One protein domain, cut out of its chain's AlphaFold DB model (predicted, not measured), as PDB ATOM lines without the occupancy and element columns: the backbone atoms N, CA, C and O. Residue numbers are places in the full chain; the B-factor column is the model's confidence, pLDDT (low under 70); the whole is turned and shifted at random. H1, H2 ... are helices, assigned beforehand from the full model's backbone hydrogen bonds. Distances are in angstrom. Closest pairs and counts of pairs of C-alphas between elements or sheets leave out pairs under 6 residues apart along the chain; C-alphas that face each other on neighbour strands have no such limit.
ATOM      1  N   ASN A 214     -62.221 -52.851 104.250       69.31
ATOM      2  CA  ASN A 214     -63.331 -53.750 103.934       69.31
ATOM      3  C   ASN A 214     -64.646 -53.297 104.576       69.31
ATOM      4  O   ASN A 214     -65.700 -53.506 103.977       69.31
ATOM      5  N   GLU A 215     -64.603 -52.674 105.752       65.31
ATOM      6  CA  GLU A 215     -65.775 -52.226 106.519       65.31
ATOM      7  C   GLU A 215     -66.096 -50.740 106.279       65.31
ATOM      8  O   GLU A 215     -67.192 -50.265 106.576       65.31
ATOM      9  N   CYS A 216     -65.174 -50.011 105.647       75.62
ATOM     10  CA  CYS A 216     -65.315 -48.602 105.304       75.62
ATOM     11  C   CYS A 216     -66.443 -48.354 104.278       75.62
ATOM     12  O   CYS A 216     -66.298 -48.593 103.073       75.62
ATOM     13  N   ARG A 217     -67.573 -47.800 104.742       75.75
ATOM     14  CA  ARG A 217     -68.740 -47.484 103.894       75.75
ATOM     15  C   ARG A 217     -68.407 -46.512 102.754       75.75
ATOM     16  O   ARG A 217     -68.845 -46.746 101.632       75.75
ATOM     17  N   ALA A 218     -67.599 -45.480 103.014       75.12
ATOM     18  CA  ALA A 218     -67.199 -44.510 101.990       75.12
ATOM     19  C   ALA A 218     -66.304 -45.137 100.905       75.12
ATOM     20  O   ALA A 218     -66.458 -44.826  99.727       75.12
ATOM     21  N   PHE A 219     -65.422 -46.077 101.272       79.94
ATOM     22  CA  PHE A 219     -64.618 -46.827 100.300       79.94
ATOM     23  C   PHE A 219     -65.512 -47.651  99.363       79.94
ATOM     24  O   PHE A 219     -65.365 -47.576  98.145       79.94
ATOM     25  N   ARG A 220     -66.512 -48.354  99.916       74.06
ATOM     26  CA  ARG A 220     -67.500 -49.123  99.135       74.06
ATOM     27  C   ARG A 220     -68.442 -48.267  98.270       74.06
ATOM     28  O   ARG A 220     -69.118 -48.830  97.416       74.06
ATOM     29  N   GLN A 221     -68.513 -46.950  98.478       72.06
ATOM     30  CA  GLN A 221     -69.372 -46.038  97.706       72.06
ATOM     31  C   GLN A 221     -68.653 -45.338  96.542       72.06
ATOM     32  O   GLN A 221     -69.317 -44.848  95.635       72.06
ATOM     33  N   LYS A 222     -67.314 -45.324  96.516       74.88
ATOM     34  CA  LYS A 222     -66.534 -44.776  95.391       74.88
ATOM     35  C   LYS A 222     -66.642 -45.643  94.124       74.88
ATOM     36  O   LYS A 222     -66.873 -46.848  94.258       74.88
ATOM     37  N   PRO A 223     -66.451 -45.100  92.908       75.12
ATOM     38  CA  PRO A 223     -66.349 -45.910  91.691       75.12
ATOM     39  C   PRO A 223     -65.111 -46.825  91.723       75.12
ATOM     40  O   PRO A 223     -64.146 -46.565  92.442       75.12
ATOM     41  N   MET A 224     -65.133 -47.925  90.960       74.50
ATOM     42  CA  MET A 224     -64.092 -48.968  91.032       74.50
ATOM     43  C   MET A 224     -62.688 -48.466  90.670       74.50
ATOM     44  O   MET A 224     -61.719 -48.905  91.286       74.50
ATOM     45  N   THR A 225     -62.577 -47.525  89.730       75.38
ATOM     46  CA  THR A 225     -61.318 -46.849  89.376       75.38
ATOM     47  C   THR A 225     -60.726 -46.122  90.585       75.38
ATOM     48  O   THR A 225     -59.622 -46.450  91.012       75.38
ATOM     49  N   GLU A 226     -61.507 -45.251  91.232       78.56
ATOM     50  CA  GLU A 226     -61.091 -44.557  92.457       78.56
ATOM     51  C   GLU A 226     -60.744 -45.512  93.605       78.56
ATOM     52  O   GLU A 226     -59.794 -45.243  94.339       78.56
ATOM     53  N   ARG A 227     -61.475 -46.627  93.785       80.25
ATOM     54  CA  ARG A 227     -61.122 -47.638  94.805       80.25
ATOM     55  C   ARG A 227     -59.742 -48.234  94.537       80.25
ATOM     56  O   ARG A 227     -58.954 -48.395  95.470       80.25
ATOM     57  N   MET A 228     -59.444 -48.542  93.275       78.56
ATOM     58  CA  MET A 228     -58.168 -49.137  92.882       78.56
ATOM     59  C   MET A 228     -57.012 -48.139  93.000       78.56
ATOM     60  O   MET A 228     -55.947 -48.508  93.496       78.56
ATOM     61  N   ASP A 229     -57.234 -46.870  92.655       78.88
ATOM     62  CA  ASP A 229     -56.253 -45.804  92.867       78.88
ATOM     63  C   ASP A 229     -56.013 -45.526  94.361       78.88
ATOM     64  O   ASP A 229     -54.867 -45.338  94.770       78.88
ATOM     65  N   LEU A 230     -57.042 -45.601  95.214       78.00
ATOM     66  CA  LEU A 230     -56.895 -45.488  96.674       78.00
ATOM     67  C   LEU A 230     -55.996 -46.590  97.252       78.00
ATOM     68  O   LEU A 230     -55.110 -46.295  98.059       78.00
ATOM     69  N   LEU A 231     -56.183 -47.843  96.821       79.38
ATOM     70  CA  LEU A 231     -55.339 -48.975  97.227       79.38
ATOM     71  C   LEU A 231     -53.903 -48.834  96.695       79.38
ATOM     72  O   LEU A 231     -52.944 -49.051  97.436       79.38
ATOM     73  N   LYS A 232     -53.752 -48.414  95.433       77.69
ATOM     74  CA  LYS A 232     -52.462 -48.220  94.753       77.69
ATOM     75  C   LYS A 232     -51.630 -47.109  95.393       77.69
ATOM     76  O   LYS A 232     -50.466 -47.332  95.721       77.69
ATOM     77  N   ASN A 233     -52.235 -45.947  95.631       78.19
ATOM     78  CA  ASN A 233     -51.557 -44.775  96.189       78.19
ATOM     79  C   ASN A 233     -51.138 -44.993  97.653       78.19
ATOM     80  O   ASN A 233     -50.053 -44.570  98.045       78.19
ATOM     81  N   ASN A 234     -51.937 -45.726  98.438       73.38
ATOM     82  CA  ASN A 234     -51.620 -46.056  99.835       73.38
ATOM     83  C   ASN A 234     -50.814 -47.361 100.008       73.38
ATOM     84  O   ASN A 234     -50.497 -47.741 101.134       73.38
ATOM     85  N   ARG A 235     -50.438 -48.032  98.904       72.56
ATOM     86  CA  ARG A 235     -49.660 -49.290  98.878       72.56
ATOM     87  C   ARG A 235     -50.294 -50.429  99.691       72.56
ATOM     88  O   ARG A 235     -49.598 -51.163 100.394       72.56
ATOM     89  N   LEU A 236     -51.613 -50.567  99.593       80.19
ATOM     90  CA  LEU A 236     -52.392 -51.579 100.306       80.19
ATOM     91  C   LEU A 236     -52.657 -52.810  99.432       80.19
ATOM     92  O   LEU A 236     -52.587 -52.762  98.203       80.19
ATOM     93  N   CYS A 237     -52.948 -53.943 100.069       79.62
ATOM     94  CA  CYS A 237     -53.111 -55.208  99.362       79.62
ATOM     95  C   CYS A 237     -54.420 -55.240  98.556       79.62
ATOM     96  O   CYS A 237     -55.504 -55.317  99.129       79.62
ATOM     97  N   PHE A 238     -54.328 -55.301  97.223       76.38
ATOM     98  CA  PHE A 238     -55.486 -55.428  96.322       76.38
ATOM     99  C   PHE A 238     -56.331 -56.699  96.528       76.38
ATOM    100  O   PHE A 238     -57.434 -56.789  95.998       76.38
ATOM    101  N   ARG A 239     -55.827 -57.691  97.280       77.00
ATOM    102  CA  ARG A 239     -56.529 -58.957  97.539       77.00
ATOM    103  C   ARG A 239     -57.432 -58.896  98.769       77.00
ATOM    104  O   ARG A 239     -58.580 -59.305  98.691       77.00
ATOM    105  N   CYS A 240     -56.921 -58.407  99.900       74.12
ATOM    106  CA  CYS A 240     -57.663 -58.371 101.166       74.12
ATOM    107  C   CYS A 240     -58.064 -56.963 101.612       74.12
ATOM    108  O   CYS A 240     -58.808 -56.852 102.576       74.12
ATOM    109  N   CYS A 241     -57.575 -55.901 100.964       73.50
ATOM    110  CA  CYS A 241     -57.777 -54.498 101.358       73.50
ATOM    111  C   CYS A 241     -57.380 -54.163 102.816       73.50
ATOM    112  O   CYS A 241     -57.782 -53.122 103.328       73.50
ATOM    113  N   SER A 242     -56.592 -55.012 103.485       73.19
ATOM    114  CA  SER A 242     -56.101 -54.756 104.845       73.19
ATOM    115  C   SER A 242     -55.125 -53.579 104.874       73.19
ATOM    116  O   SER A 242     -54.364 -53.360 103.925       73.19
ATOM    117  N   LEU A 243     -55.115 -52.862 105.999       67.12
ATOM    118  CA  LEU A 243     -54.155 -51.797 106.289       67.12
ATOM    119  C   LEU A 243     -52.717 -52.317 106.525       67.12
ATOM    120  O   LEU A 243     -51.765 -51.532 106.489       67.12
ATOM    121  N   GLN A 244     -52.529 -53.632 106.699       65.75
ATOM    122  CA  GLN A 244     -51.204 -54.243 106.816       65.75
ATOM    123  C   GLN A 244     -50.483 -54.274 105.461       65.75
ATOM    124  O   GLN A 244     -50.940 -54.903 104.503       65.75
ATOM    125  N   LYS A 245     -49.304 -53.647 105.386       64.56
ATOM    126  CA  LYS A 245     -48.504 -53.513 104.157       64.56
ATOM    127  C   LYS A 245     -47.915 -54.856 103.705       64.56
ATOM    128  O   LYS A 245     -46.840 -55.255 104.143       64.56
ATOM    129  N   HIS A 246     -48.600 -55.528 102.783       75.44
ATOM    130  CA  HIS A 246     -48.117 -56.727 102.097       75.44
ATOM    131  C   HIS A 246     -48.597 -56.772 100.639       75.44
ATOM    132  O   HIS A 246     -49.587 -56.143 100.264       75.44
ATOM    133  N   LEU A 247     -47.886 -57.524  99.798       63.84
ATOM    134  CA  LEU A 247     -48.211 -57.671  98.377       63.84
ATOM    135  C   LEU A 247     -49.312 -58.721  98.160       63.84
ATOM    136  O   LEU A 247     -49.369 -59.724  98.867       63.84
ATOM    137  N   GLN A 248     -50.119 -58.553  97.106       64.81
ATOM    138  CA  GLN A 248     -51.179 -59.500  96.710       64.81
ATOM    139  C   GLN A 248     -50.683 -60.952  96.578       64.81
ATOM    140  O   GLN A 248     -51.391 -61.875  96.971       64.81
ATOM    141  N   ARG A 249     -49.455 -61.154  96.076       61.69
ATOM    142  CA  ARG A 249     -48.811 -62.477  95.932       61.69
ATOM    143  C   ARG A 249     -48.377 -63.107  97.266       61.69
ATOM    144  O   ARG A 249     -48.127 -64.302  97.316       61.69
ATOM    145  N   SER A 250     -48.287 -62.311  98.329       56.31
ATOM    146  CA  SER A 250     -47.875 -62.719  99.681       56.31
ATOM    147  C   SER A 250     -49.052 -62.764 100.666       56.31
ATOM    148  O   SER A 250     -48.859 -63.033 101.848       56.31
ATOM    149  N   CYS A 251     -50.270 -62.488 100.191       71.75
ATOM    150  CA  CYS A 251     -51.486 -62.423 100.991       71.75
ATOM    151  C   CYS A 251     -52.009 -63.831 101.319       71.75
ATOM    152  O   CYS A 251     -52.511 -64.526 100.432       71.75
ATOM    153  N   ARG A 252     -51.898 -64.232 102.592       68.81
ATOM    154  CA  ARG A 252     -52.354 -65.538 103.110       68.81
ATOM    155  C   ARG A 252     -53.791 -65.536 103.649       68.81
ATOM    156  O   ARG A 252     -54.285 -66.594 104.020       68.81
ATOM    157  N   GLU A 253     -54.453 -64.380 103.656       67.06
ATOM    158  CA  GLU A 253     -55.833 -64.241 104.128       67.06
ATOM    159  C   GLU A 253     -56.837 -65.007 103.258       67.06
ATOM    160  O   GLU A 253     -56.737 -65.031 102.024       67.06
ATOM    161  N   ASN A 254     -57.828 -65.619 103.912       67.06
ATOM    162  CA  ASN A 254     -58.877 -66.390 103.252       67.06
ATOM    163  C   ASN A 254     -60.046 -65.474 102.867       67.06
ATOM    164  O   ASN A 254     -60.969 -65.245 103.644       67.06
ATOM    165  N   ILE A 255     -59.970 -64.900 101.667       71.12
ATOM    166  CA  ILE A 255     -60.903 -63.869 101.207       71.12
ATOM    167  C   ILE A 255     -61.999 -64.501 100.352       71.12
ATOM    168  O   ILE A 255     -61.705 -65.113  99.327       71.12
ATOM    169  N   HIS A 256     -63.258 -64.280 100.728       72.38
ATOM    170  CA  HIS A 256     -64.428 -64.618  99.922       72.38
ATOM    171  C   HIS A 256     -65.351 -63.405  99.739       72.38
ATOM    172  O   HIS A 256     -65.576 -62.617 100.663       72.38
ATOM    173  N   CYS A 257     -65.929 -63.255  98.549       74.75
ATOM    174  CA  CYS A 257     -66.996 -62.293  98.315       74.75
ATOM    175  C   CYS A 257     -68.334 -62.852  98.811       74.75
ATOM    176  O   CYS A 257     -68.814 -63.866  98.307       74.75
ATOM    177  N   ASN A 258     -69.002 -62.149  99.723       69.25
ATOM    178  CA  ASN A 258     -70.289 -62.584 100.278       69.25
ATOM    179  C   ASN A 258     -71.457 -62.479  99.273       69.25
ATOM    180  O   ASN A 258     -72.563 -62.898  99.600       69.25
ATOM    181  N   ILE A 259     -71.228 -61.916  98.078       72.00
ATOM    182  CA  ILE A 259     -72.259 -61.699  97.050       72.00
ATOM    183  C   ILE A 259     -72.108 -62.711  95.901       72.00
ATOM    184  O   ILE A 259     -73.008 -63.513  95.682       72.00
ATOM    185  N   CYS A 260     -70.960 -62.753  95.212       71.56
ATOM    186  CA  CYS A 260     -70.716 -63.714  94.120       71.56
ATOM    187  C   CYS A 260     -70.022 -65.020  94.548       71.56
ATOM    188  O   CYS A 260     -69.755 -65.869  93.702       71.56
ATOM    189  N   LYS A 261     -69.677 -65.179  95.835       70.94
ATOM    190  CA  LYS A 261     -68.951 -66.336  96.401       70.94
ATOM    191  C   LYS A 261     -67.567 -66.616  95.784       70.94
ATOM    192  O   LYS A 261     -66.980 -67.661  96.046       70.94
ATOM    193  N   SER A 262     -67.008 -65.677  95.016       69.56
ATOM    194  CA  SER A 262     -65.648 -65.778  94.473       69.56
ATOM    195  C   SER A 262     -64.582 -65.611  95.562       69.56
ATOM    196  O   SER A 262     -64.709 -64.746  96.427       69.56
ATOM    197  N   SER A 263     -63.500 -66.388  95.476       69.44
ATOM    198  CA  SER A 263     -62.301 -66.288  96.327       69.44
ATOM    199  C   SER A 263     -61.201 -65.370  95.757       69.44
ATOM    200  O   SER A 263     -60.112 -65.239  96.328       69.44
ATOM    201  N   ASN A 264     -61.472 -64.731  94.613       65.12
ATOM    202  CA  ASN A 264     -60.509 -63.888  93.902       65.12
ATOM    203  C   ASN A 264     -60.561 -62.407  94.319       65.12
ATOM    204  O   ASN A 264     -59.623 -61.670  94.015       65.12
ATOM    205  N   HIS A 265     -61.617 -61.965  95.012       74.25
ATOM    206  CA  HIS A 265     -61.760 -60.586  95.485       74.25
ATOM    207  C   HIS A 265     -62.622 -60.494  96.764       74.25
ATOM    208  O   HIS A 265     -63.468 -61.359  97.003       74.25
ATOM    209  N   PRO A 266     -62.463 -59.434  97.581       77.81
ATOM    210  CA  PRO A 266     -63.304 -59.191  98.746       77.81
ATOM    211  C   PRO A 266     -64.640 -58.558  98.334       77.81
ATOM    212  O   PRO A 266     -64.770 -57.954  97.264       77.81
ATOM    213  N   THR A 267     -65.636 -58.619  99.219       77.50
ATOM    214  CA  THR A 267     -66.961 -57.999  99.014       77.50
ATOM    215  C   THR A 267     -66.888 -56.493  98.717       77.50
ATOM    216  O   THR A 267     -67.709 -55.981  97.962       77.50
TER     217      THR A 267
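What this domain is: This is residues 214 to 267 of the 954 residues of an uncharacterized protein of Mytilus galloprovincialis (UniProt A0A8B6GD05). The model shows little regular structure: H2 lies along one side, with the short H1 near the end where H2 begins, while residues 234 to 267, a long stretch with no named element, loop over to the opposite side and fold back. The printed part has 54 residues with two named helices, H1 then H2, holding 15 residues, and no named strand; the class is all helix. It is compact, with a radius of gyration of the C-alphas of 10.9 A, and rounded, spanning 25 by 23 by 17 A.

Where its parts are: H2, residues 224 to 233, measures 14.2 A from C-alpha 224 at (-64.092, -48.968, 91.032) to C-alpha 233 at (-51.557, -44.775, 96.189). H1, residues 217 to 221, begins with C-alpha 217 at (-68.740, -47.484, 103.894) and measures 6.4 A.

How they stand to each other: H2 and H1 are close but not clearly touching; their closest C-alphas, those of Arg 227 and Phe 219, are 6.6 A apart. A tight link of 2 residues joins them. In H1 and H2 every O i to N i+4 pair is within hydrogen-bond range.

The domain as a whole: The two C-alphas farthest apart, those of Asn 233 and Lys 261, are 27.7 A apart. The printed part has no cut. Its mean pLDDT is 72.7, with 16 residues under 70, among them residues 247 to 250.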